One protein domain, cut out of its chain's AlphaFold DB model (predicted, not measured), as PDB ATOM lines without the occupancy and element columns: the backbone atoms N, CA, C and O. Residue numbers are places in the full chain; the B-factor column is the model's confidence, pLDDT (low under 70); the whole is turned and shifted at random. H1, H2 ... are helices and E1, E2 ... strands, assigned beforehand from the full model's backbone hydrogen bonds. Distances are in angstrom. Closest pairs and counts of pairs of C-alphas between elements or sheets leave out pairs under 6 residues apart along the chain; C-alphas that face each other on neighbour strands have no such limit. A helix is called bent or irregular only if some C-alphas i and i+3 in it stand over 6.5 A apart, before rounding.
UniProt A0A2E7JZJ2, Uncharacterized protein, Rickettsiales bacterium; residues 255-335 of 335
ATOM      1  N   PRO A 255     357.885 450.924 325.278       87.19
ATOM      2  CA  PRO A 255     359.015 451.219 326.151       87.19
ATOM      3  C   PRO A 255     358.559 451.911 327.440       87.19
ATOM      4  O   PRO A 255     357.661 452.753 327.409       87.19
ATOM      5  N   ASP A 256     359.194 451.587 328.567       86.75
ATOM      6  CA  ASP A 256     358.791 452.109 329.883       86.75
ATOM      7  C   ASP A 256     358.778 453.646 329.935       86.75
ATOM      8  O   ASP A 256     357.896 454.229 330.564       86.75
ATOM      9  N   GLU A 257     359.713 454.307 329.245       88.06
ATOM     10  CA  GLU A 257     359.791 455.773 329.163       88.06
ATOM     11  C   GLU A 257     358.583 456.380 328.433       88.06
ATOM     12  O   GLU A 257     358.001 457.367 328.893       88.06
ATOM     13  N   ASP A 258     358.164 455.763 327.325       89.00
ATOM     14  CA  ASP A 258     356.992 456.193 326.558       89.00
ATOM     15  C   ASP A 258     355.706 455.935 327.351       89.00
ATOM     16  O   ASP A 258     354.818 456.790 327.400       89.00
ATOM     17  N   TYR A 259     355.625 454.787 328.034       89.19
ATOM     18  CA  TYR A 259     354.502 454.456 328.909       89.19
ATOM     19  C   TYR A 259     354.371 455.460 330.056       89.19
ATOM     20  O   TYR A 259     353.282 455.973 330.317       89.19
ATOM     21  N   GLU A 260     355.480 455.781 330.725       91.25
ATOM     22  CA  GLU A 260     355.506 456.775 331.793       91.25
ATOM     23  C   GLU A 260     355.042 458.144 331.294       91.25
ATOM     24  O   GLU A 260     354.216 458.786 331.948       91.25
ATOM     25  N   LYS A 261     355.501 458.558 330.111       91.81
ATOM     26  CA  LYS A 261     355.049 459.800 329.493       91.81
ATOM     27  C   LYS A 261     353.539 459.799 329.249       91.81
ATOM     28  O   LYS A 261     352.870 460.740 329.659       91.81
ATOM     29  N   VAL A 262     352.986 458.729 328.671       92.31
ATOM     30  CA  VAL A 262     351.535 458.589 328.449       92.31
ATOM     31  C   VAL A 262     350.755 458.686 329.760       92.31
ATOM     32  O   VAL A 262     349.726 459.362 329.815       92.31
ATOM     33  N   VAL A 263     351.230 458.039 330.827       92.31
ATOM     34  CA  VAL A 263     350.593 458.088 332.154       92.31
ATOM     35  C   VAL A 263     350.592 459.515 332.708       92.31
ATOM     36  O   VAL A 263     349.558 459.976 333.195       92.31
ATOM     37  N   ILE A 264     351.724 460.218 332.628       93.94
ATOM     38  CA  ILE A 264     351.860 461.595 333.121       93.94
ATOM     39  C   ILE A 264     350.975 462.542 332.308       93.94
ATOM     40  O   ILE A 264     350.178 463.270 332.898       93.94
ATOM     41  N   ASP A 265     351.070 462.494 330.979       94.38
ATOM     42  CA  ASP A 265     350.307 463.353 330.070       94.38
ATOM     43  C   ASP A 265     348.796 463.138 330.255       94.38
ATOM     44  O   ASP A 265     348.042 464.104 330.334       94.38
ATOM     45  N   SER A 266     348.355 461.889 330.461       94.38
ATOM     46  CA  SER A 266     346.951 461.572 330.764       94.38
ATOM     47  C   SER A 266     346.455 462.267 332.035       94.38
ATOM     48  O   SER A 266     345.350 462.808 332.063       94.38
ATOM     49  N   VAL A 267     347.253 462.262 333.110       94.50
ATOM     50  CA  VAL A 267     346.868 462.934 334.363       94.50
ATOM     51  C   VAL A 267     346.922 464.445 334.223       94.50
ATOM     52  O   VAL A 267     346.034 465.114 334.749       94.50
ATOM     53  N   LYS A 268     347.894 464.982 333.478       94.75
ATOM     54  CA  LYS A 268     347.935 466.411 333.159       94.75
ATOM     55  C   LYS A 268     346.659 466.848 332.455       94.75
ATOM     56  O   LYS A 268     345.997 467.744 332.958       94.75
ATOM     57  N   THR A 269     346.236 466.140 331.408       94.88
ATOM     58  CA  THR A 269     344.964 466.417 330.720       94.88
ATOM     59  C   THR A 269     343.774 466.408 331.683       94.88
ATOM     60  O   THR A 269     342.958 467.323 331.656       94.88
ATOM     61  N   ILE A 270     343.680 465.420 332.585       94.38
ATOM     62  CA  ILE A 270     342.583 465.359 333.566       94.38
ATOM     63  C   ILE A 270     342.589 466.581 334.500       94.38
ATOM     64  O   ILE A 270     341.524 467.116 334.807       94.38
ATOM     65  N   LEU A 271     343.766 467.000 334.971       94.50
ATOM     66  CA  LEU A 271     343.921 468.134 335.885       94.50
ATOM     67  C   LEU A 271     343.679 469.480 335.189       94.50
ATOM     68  O   LEU A 271     343.010 470.343 335.754       94.50
ATOM     69  N   GLU A 272     344.167 469.648 333.960       94.75
ATOM     70  CA  GLU A 272     343.930 470.837 333.131       94.75
ATOM     71  C   GLU A 272     342.438 471.028 332.849       94.75
ATOM     72  O   GLU A 272     341.915 472.131 333.001       94.75
ATOM     73  N   GLU A 273     341.732 469.952 332.492       94.19
ATOM     74  CA  GLU A 273     340.285 469.987 332.260       94.19
ATOM     75  C   GLU A 273     339.483 470.276 333.532       94.19
ATOM     76  O   GLU A 273     338.417 470.888 333.457       94.19
ATOM     77  N   ALA A 274     339.968 469.831 334.694       93.69
ATOM     78  CA  ALA A 274     339.331 470.136 335.969       93.69
ATOM     79  C   ALA A 274     339.472 471.621 336.337       93.69
ATOM     80  O   ALA A 274     338.540 472.203 336.885       93.69
ATOM     81  N   GLY A 275     340.626 472.232 336.045       92.75
ATOM     82  CA  GLY A 275     340.910 473.639 336.348       92.75
ATOM     83  C   GLY A 275     341.044 473.967 337.843       92.75
ATOM     84  O   GLY A 275     341.284 475.119 338.199       92.75
ATOM     85  N   GLU A 276     340.910 472.972 338.720       92.69
ATOM     86  CA  GLU A 276     341.031 473.081 340.173       92.69
ATOM     87  C   GLU A 276     341.634 471.794 340.766       92.69
ATOM     88  O   GLU A 276     341.618 470.747 340.109       92.69
ATOM     89  N   PRO A 277     342.179 471.826 341.999       92.44
ATOM     90  CA  PRO A 277     342.653 470.616 342.660       92.44
ATOM     91  C   PRO A 277     341.519 469.601 342.871       92.44
ATOM     92  O   PRO A 277     340.476 469.932 343.431       92.44
ATOM     93  N   ILE A 278     341.735 468.341 342.482       91.25
ATOM     94  CA  ILE A 278     340.710 467.282 342.538       91.25
ATOM     95  C   ILE A 278     341.155 466.060 343.339       91.25
ATOM     96  O   ILE A 278     342.336 465.787 343.535       91.25
ATOM     97  N   MET A 279     340.185 465.261 343.782       87.38
ATOM     98  CA  MET A 279     340.455 463.995 344.464       87.38
ATOM     99  C   MET A 279     341.155 463.000 343.530       87.38
ATOM    100  O   MET A 279     340.748 462.825 342.379       87.38
ATOM    101  N   PHE A 280     342.122 462.243 344.060       85.81
ATOM    102  CA  PHE A 280     342.838 461.206 343.299       85.81
ATOM    103  C   PHE A 280     341.900 460.177 342.648       85.81
ATOM    104  O   PHE A 280     342.153 459.686 341.553       85.81
ATOM    105  N   GLN A 281     340.766 459.890 343.286       82.75
ATOM    106  CA  GLN A 281     339.737 459.007 342.750       82.75
ATOM    107  C   GLN A 281     339.190 459.477 341.386       82.75
ATOM    108  O   GLN A 281     338.937 458.645 340.515       82.75
ATOM    109  N   HIS A 282     339.031 460.788 341.173       85.56
ATOM    110  CA  HIS A 282     338.583 461.333 339.886       85.56
ATOM    111  C   HIS A 282     339.631 461.127 338.792       85.56
ATOM    112  O   HIS A 282     339.268 460.792 337.664       85.56
ATOM    113  N   ILE A 283     340.916 461.233 339.149       89.00
ATOM    114  CA  ILE A 283     342.026 460.890 338.256       89.00
ATOM    115  C   ILE A 283     341.951 459.406 337.895       89.00
ATOM    116  O   ILE A 283     341.896 459.065 336.717       89.00
ATOM    117  N   LEU A 284     341.872 458.515 338.889       85.50
ATOM    118  CA  LEU A 284     341.862 457.069 338.652       85.50
ATOM    119  C   LEU A 284     340.699 456.602 337.769       85.50
ATOM    120  O   LEU A 284     340.897 455.709 336.952       85.50
ATOM    121  N   ASN A 285     339.511 457.195 337.913       85.31
ATOM    122  CA  ASN A 285     338.333 456.840 337.113       85.31
ATOM    123  C   ASN A 285     338.516 457.105 335.608       85.31
ATOM    124  O   ASN A 285     337.860 456.471 334.784       85.31
ATOM    125  N   ARG A 286     339.392 458.050 335.244       88.19
ATOM    126  CA  ARG A 286     339.651 458.440 333.851       88.19
ATOM    127  C   ARG A 286     340.994 457.955 333.329       88.19
ATOM    128  O   ARG A 286     341.122 457.716 332.134       88.19
ATOM    129  N   LEU A 287     341.970 457.762 334.210       87.69
ATOM    130  CA  LEU A 287     343.332 457.378 333.858       87.69
ATOM    131  C   LEU A 287     343.367 456.130 332.970       87.69
ATOM    132  O   LEU A 287     344.025 456.126 331.937       87.69
ATOM    133  N   PHE A 288     342.609 455.095 333.333       81.94
ATOM    134  CA  PHE A 288     342.544 453.865 332.542       81.94
ATOM    135  C   PHE A 288     341.926 454.071 331.157       81.94
ATOM    136  O   PHE A 288     342.328 453.395 330.215       81.94
ATOM    137  N   VAL A 289     340.985 455.007 331.016       86.56
ATOM    138  CA  VAL A 289     340.373 455.351 329.724       86.56
ATOM    139  C   VAL A 289     341.394 456.048 328.824       86.56
ATOM    140  O   VAL A 289     341.534 455.686 327.663       86.56
ATOM    141  N   LEU A 290     342.178 456.981 329.368       88.25
ATOM    142  CA  LEU A 290     343.169 457.727 328.586       88.25
ATOM    143  C   LEU A 290     344.385 456.875 328.201       88.25
ATOM    144  O   LEU A 290     344.799 456.876 327.044       88.25
ATOM    145  N   ILE A 291     344.903 456.059 329.128       85.88
ATOM    146  CA  ILE A 291     345.948 455.064 328.814       85.88
ATOM    147  C   ILE A 291     345.443 454.099 327.727       85.88
ATOM    148  O   ILE A 291     346.223 453.617 326.900       85.88
ATOM    149  N   PHE A 292     344.135 453.813 327.713       80.50
ATOM    150  CA  PHE A 292     343.518 452.936 326.724       80.50
ATOM    151  C   PHE A 292     343.507 453.585 325.344       80.50
ATOM    152  O   PHE A 292     343.983 452.980 324.385       80.50
ATOM    153  N   GLU A 293     343.008 454.812 325.257       82.19
ATOM    154  CA  GLU A 293     342.951 455.578 324.012       82.19
ATOM    155  C   GLU A 293     344.349 455.822 323.426       82.19
ATOM    156  O   GLU A 293     344.515 455.824 322.206       82.19
ATOM    157  N   ALA A 294     345.371 455.917 324.281       82.69
ATOM    158  CA  ALA A 294     346.776 456.003 323.886       82.69
ATOM    159  C   ALA A 294     347.400 454.663 323.429       82.69
ATOM    160  O   ALA A 294     348.557 454.633 323.015       82.69
ATOM    161  N   GLY A 295     346.670 453.542 323.507       76.88
ATOM    162  CA  GLY A 295     347.147 452.218 323.085       76.88
ATOM    163  C   GLY A 295     348.145 451.555 324.043       76.88
ATOM    164  O   GLY A 295     348.808 450.588 323.672       76.88
ATOM    165  N   ALA A 296     348.250 452.037 325.281       74.50
ATOM    166  CA  ALA A 296     349.353 451.729 326.192       74.50
ATOM    167  C   ALA A 296     349.041 450.636 327.244       74.50
ATOM    168  O   ALA A 296     349.800 450.439 328.191       74.50
ATOM    169  N   LEU A 297     347.919 449.914 327.116       64.19
ATOM    170  CA  LEU A 297     347.376 449.067 328.196       64.19
ATOM    171  C   LEU A 297     347.752 447.579 328.156       64.19
ATOM    172  O   LEU A 297     347.542 446.875 329.142       64.19
ATOM    173  N   LEU A 298     348.269 447.069 327.037       66.06
ATOM    174  CA  LEU A 298     348.275 445.618 326.807       66.06
ATOM    175  C   LEU A 298     349.520 444.893 327.334       66.06
ATOM    176  O   LEU A 298     349.411 443.729 327.704       66.06
ATOM    177  N   ASN A 299     350.673 445.562 327.419       67.38
ATOM    178  CA  ASN A 299     351.957 444.896 327.670       67.38
ATOM    179  C   ASN A 299     352.901 445.660 328.613       67.38
ATOM    180  O   ASN A 299     354.110 445.663 328.416       67.38
ATOM    181  N   THR A 300     352.366 446.272 329.665       70.00
ATOM    182  CA  THR A 300     353.182 446.837 330.752       70.00
ATOM    183  C   THR A 300     352.870 446.148 332.074       70.00
ATOM    184  O   THR A 300     351.725 445.800 332.363       70.00
ATOM    185  N   THR A 301     353.902 445.925 332.881       68.12
ATOM    186  CA  THR A 301     353.770 445.471 334.274       68.12
ATOM    187  C   THR A 301     353.958 446.614 335.265       68.12
ATOM    188  O   THR A 301     353.855 446.402 336.474       68.12
ATOM    189  N   VAL A 302     354.268 447.815 334.772       81.25
ATOM    190  CA  VAL A 302     354.516 448.985 335.605       81.25
ATOM    191  C   VAL A 302     353.177 449.554 336.053       81.25
ATOM    192  O   VAL A 302     352.325 449.897 335.241       81.25
ATOM    193  N   ASP A 303     352.984 449.648 337.367       85.12
ATOM    194  CA  ASP A 303     351.774 450.234 337.938       85.12
ATOM    195  C   ASP A 303     351.745 451.755 337.675       85.12
ATOM    196  O   ASP A 303     352.625 452.463 338.190       85.12
ATOM    197  N   PRO A 304     350.740 452.290 336.952       87.25
ATOM    198  CA  PRO A 304     350.649 453.720 336.656       87.25
ATOM    199  C   PRO A 304     350.547 454.568 337.926       87.25
ATOM    200  O   PRO A 304     351.058 455.684 337.972       87.25
ATOM    201  N   ILE A 305     349.971 454.037 339.008       87.06
ATOM    202  CA  ILE A 305     349.871 454.760 340.282       87.06
ATOM    203  C   ILE A 305     351.263 454.988 340.885       87.06
ATOM    204  O   ILE A 305     351.527 456.038 341.477       87.06
ATOM    205  N   SER A 306     352.167 454.017 340.737       88.12
ATOM    206  CA  SER A 306     353.540 454.125 341.235       88.12
ATOM    207  C   SER A 306     354.343 455.205 340.503       88.12
ATOM    208  O   SER A 306     355.134 455.902 341.140       88.12
ATOM    209  N   ILE A 307     354.091 455.387 339.202       90.00
ATOM    210  CA  ILE A 307     354.670 456.457 338.380       90.00
ATOM    211  C   ILE A 307     354.208 457.817 338.910       90.00
ATOM    212  O   ILE A 307     355.034 458.653 339.268       90.00
ATOM    213  N   LEU A 308     352.895 458.010 339.065       90.56
ATOM    214  CA  LEU A 308     352.324 459.285 339.514       90.56
ATOM    215  C   LEU A 308     352.856 459.713 340.883       90.56
ATOM    216  O   LEU A 308     353.239 460.866 341.070       90.56
ATOM    217  N   LYS A 309     352.959 458.773 341.831       88.88
ATOM    218  CA  LYS A 309     353.500 459.048 343.172       88.88
ATOM    219  C   LYS A 309     354.949 459.534 343.149       88.88
ATOM    220  O   LYS A 309     355.306 460.363 343.978       88.88
ATOM    221  N   LYS A 310     355.778 459.047 342.218       92.56
ATOM    222  CA  LYS A 310     357.176 459.495 342.066       92.56
ATOM    223  C   LYS A 310     357.290 460.906 341.479       92.56
ATOM    224  O   LYS A 310     358.344 461.518 341.601       92.56
ATOM    225  N   ARG A 311     356.234 461.405 340.830       92.56
ATOM    226  CA  ARG A 311     356.205 462.712 340.157       92.56
ATOM    227  C   ARG A 311     355.577 463.823 341.009       92.56
ATOM    228  O   ARG A 311     355.584 464.979 340.589       92.56
ATOM    229  N   VAL A 312     355.089 463.500 342.207       92.38
ATOM    230  CA  VAL A 312     354.652 464.495 343.199       92.38
ATOM    231  C   VAL A 312     355.848 465.346 343.646       92.38
ATOM    232  O   VAL A 312     356.912 464.809 343.947       92.38
ATOM    233  N   GLY A 313     355.676 466.667 343.682       90.19
ATOM    234  CA  GLY A 313     356.734 467.651 343.939       90.19
ATOM    235  C   GLY A 313     357.552 468.036 342.701       90.19
ATOM    236  O   GLY A 313     358.441 468.880 342.797       90.19
ATOM    237  N   HIS A 314     357.259 467.429 341.547       91.31
ATOM    238  CA  HIS A 314     357.869 467.763 340.260       91.31
ATOM    239  C   HIS A 314     356.811 468.219 339.254       91.31
ATOM    240  O   HIS A 314     356.809 469.380 338.866       91.31
ATOM    241  N   GLU A 315     355.912 467.310 338.872       90.88
ATOM    242  CA  GLU A 315     354.845 467.537 337.881       90.88
ATOM    243  C   GLU A 315     353.479 467.753 338.545       90.88
ATOM    244  O   GLU A 315     352.584 468.358 337.959       90.88
ATOM    245  N   PHE A 316     353.308 467.234 339.766       94.62
ATOM    246  CA  PHE A 316     352.048 467.270 340.504       94.62
ATOM    247  C   PHE A 316     352.252 467.808 341.918       94.62
ATOM    248  O   PHE A 316     353.253 467.496 342.566       94.62
ATOM    249  N   GLU A 317     351.270 468.540 342.427       93.38
ATOM    250  CA  GLU A 317     351.216 469.028 343.805       93.38
ATOM    251  C   GLU A 317     350.075 468.350 344.579       93.38
ATOM    252  O   GLU A 317     349.029 468.013 344.016       93.38
ATOM    253  N   LEU A 318     350.283 468.144 345.885       91.62
ATOM    254  CA  LEU A 318     349.257 467.683 346.816       91.62
ATOM    255  C   LEU A 318     348.788 468.842 347.700       91.62
ATOM    256  O   LEU A 318     349.502 469.269 348.604       91.62
ATOM    257  N   VAL A 319     347.562 469.305 347.472       90.56
ATOM    258  CA  VAL A 319     346.934 470.388 348.235       90.56
ATOM    259  C   VAL A 319     346.141 469.793 349.405       90.56
ATOM    260  O   VAL A 319     345.290 468.928 349.172       90.56
ATOM    261  N   PRO A 320     346.366 470.218 350.661       87.25
ATOM    262  CA  PRO A 320     345.591 469.734 351.802       87.25
ATOM    263  C   PRO A 320     344.086 469.980 351.628       87.25
ATOM    264  O   PRO A 320     343.654 471.076 351.275       87.25
ATOM    265  N   HIS A 321     343.282 468.955 351.900       83.31
ATOM    266  CA  HIS A 321     341.827 469.019 351.907       83.31
ATOM    267  C   HIS A 321     341.312 468.837 353.328       83.31
ATOM    268  O   HIS A 321     341.533 467.790 353.941       83.31
ATOM    269  N   GLU A 322     340.582 469.824 353.839       81.62
ATOM    270  CA  GLU A 322     339.970 469.759 355.163       81.62
ATOM    271  C   GLU A 322     338.450 469.628 355.068       81.62
ATOM    272  O   GLU A 322     337.790 470.338 354.311       81.62
ATOM    273  N   VAL A 323     337.888 468.745 355.894       74.31
ATOM    274  CA  VAL A 323     336.443 468.626 356.110       74.31
ATOM    275  C   VAL A 323     336.190 468.830 357.599       74.31
ATOM    276  O   VAL A 323     336.790 468.154 358.435       74.31
ATOM    277  N   ASP A 324     335.325 469.786 357.943       73.75
ATOM    278  CA  ASP A 324     335.006 470.162 359.329       73.75
ATOM    279  C   ASP A 324     336.241 470.513 360.192       73.75
ATOM    280  O   ASP A 324     336.303 470.189 361.382       73.75
ATOM    281  N   GLY A 325     337.244 471.170 359.594       69.88
ATOM    282  CA  GLY A 325     338.471 471.597 360.283       69.88
ATOM    283  C   GLY A 325     339.404 470.447 360.672       69.88
ATOM    284  O   GLY A 325     340.209 470.580 361.596       69.88
ATOM    285  N   LYS A 326     339.265 469.289 360.016       69.56
ATOM    286  CA  LYS A 326     340.200 468.167 360.103       69.56
ATOM    287  C   LYS A 326     340.700 467.824 358.713       69.56
ATOM    288  O   LYS A 326     339.906 467.761 357.776       69.56
ATOM    289  N   GLU A 327     341.991 467.538 358.614       72.75
ATOM    290  CA  GLU A 327     342.593 467.012 357.394       72.75
ATOM    291  C   GLU A 327     341.866 465.724 356.984       72.75
ATOM    292  O   GLU A 327     341.868 464.717 357.698       72.75
ATOM    293  N   ALA A 328     341.166 465.801 355.856       70.56
ATOM    294  CA  ALA A 328     340.447 464.689 355.260       70.56
ATOM    295  C   ALA A 328     341.362 463.917 354.301       70.56
ATOM    296  O   ALA A 328     341.234 462.698 354.215       70.56
ATOM    297  N   GLY A 329     342.301 464.608 353.639       79.38
ATOM    298  CA  GLY A 329     343.366 464.051 352.799       79.38
ATOM    299  C   GLY A 329     343.948 465.114 351.864       79.38
ATOM    300  O   GLY A 329     343.979 466.284 352.230       79.38
ATOM    301  N   SER A 330     344.395 464.734 350.664       86.00
ATOM    302  CA  SER A 330     345.027 465.663 349.710       86.00
ATOM    303  C   SER A 330     344.381 465.629 348.323       86.00
ATOM    304  O   SER A 330     344.127 464.555 347.768       86.00
ATOM    305  N   LEU A 331     344.147 466.811 347.756       88.69
ATOM    306  CA  LEU A 331     343.767 467.014 346.360       88.69
ATOM    307  C   LEU A 331     345.023 467.047 345.493       88.69
ATOM    308  O   LEU A 331     346.077 467.479 345.941       88.69
ATOM    309  N   TRP A 332     344.902 466.602 344.252       92.50
ATOM    310  CA  TRP A 332     345.965 466.640 343.258       92.50
ATOM    311  C   TRP A 332     345.783 467.862 342.364       92.50
ATOM    312  O   TRP A 332     344.669 468.131 341.914       92.50
ATOM    313  N   SER A 333     346.875 468.569 342.092       93.25
ATOM    314  CA  SER A 333     346.938 469.674 341.136       93.25
ATOM    315  C   SER A 333     348.223 469.603 340.307       93.25
ATOM    316  O   SER A 333     349.089 468.762 340.564       93.25
ATOM    317  N   LEU A 334     348.326 470.459 339.294       91.94
ATOM    318  CA  LEU A 334     349.573 470.682 338.564       91.94
ATOM    319  C   LEU A 334     350.495 471.558 339.412       91.94
ATOM    320  O   LEU A 334     350.011 472.461 340.092       91.94
ATOM    321  N   ASN A 335     351.792 471.259 339.375       85.06
ATOM    322  CA  ASN A 335     352.826 472.074 340.018       85.06
ATOM    323  C   ASN A 335     353.237 473.270 339.147       85.06
ATOM    324  O   ASN A 335     353.216 473.117 337.902       85.06
TER     325      ASN A 335
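Overview. This is residues 255 to 335 of the 335 residues of an uncharacterized protein of Rickettsiales bacterium (UniProt A0A2E7JZJ2). Three helices make a small body, with H2 and H3 packed on H1 and crossing its line, and a hairpin of two strands, E1 and E2, reaches from one end of that body as a long arm. The inner end of the hairpin meets H1 and H2, and its turn makes the far end of the longest axis. The printed part has 81 residues with three named helices and then two antiparallel strands, a mixed class. It is compact, with a radius of gyration of the C-alphas of 13.3 A and spans of 44 by 21 by 19 A.

Arrangement. Start at H1, residues 256 to 274. It touches H2, residues 280 to 293, opposite ways at a steep tilt of 56 degrees; look for their closest C-alphas at Ser 266 and Leu 290, 5.8 A apart. With residues 260 to 264 alone, H1 touches H3, residues 304 to 310, about perpendicular at 84 degrees; the closest C-alphas, of Val 263 and Pro 304, are 6.3 A apart. H2 and H3 are near each other, with 6 pairs of C-alphas within 10 A. E1, residues 316 to 323, and E2, residues 326 to 334, form an antiparallel hairpin at 152 degrees; N 319 and O 331 are within hydrogen-bond range at 2.8 A. E2 bends by 53 degrees at residue 329. The closest C-alphas of H1 and E2 are those of Leu 271 and Ser 333, 6.2 A apart. Every O i to N i+4 pair is within hydrogen-bond range in H1 and H3, and 7 of 10 in H2.

Along the chain. Find C-alpha 256 at (358.791, 452.109, 329.883); from there H1 runs 27.2 A. H2 covers 20.1 A and is only just irregular, C-alphas 285 and 288 being 6.9 A apart. H3 covers 10.3 A and E1 22.1 A. E2 covers 23.6 A and ends at C-alpha 334, (349.573, 470.682, 338.564).

Size, cuts and confidence. The C-alphas farthest apart, of Pro 255 and Asp 324, are 45.1 A apart. The printed part has no cut and no long link. Confidence is under 70 at residues 297 to 299, 301 and 325 to 326.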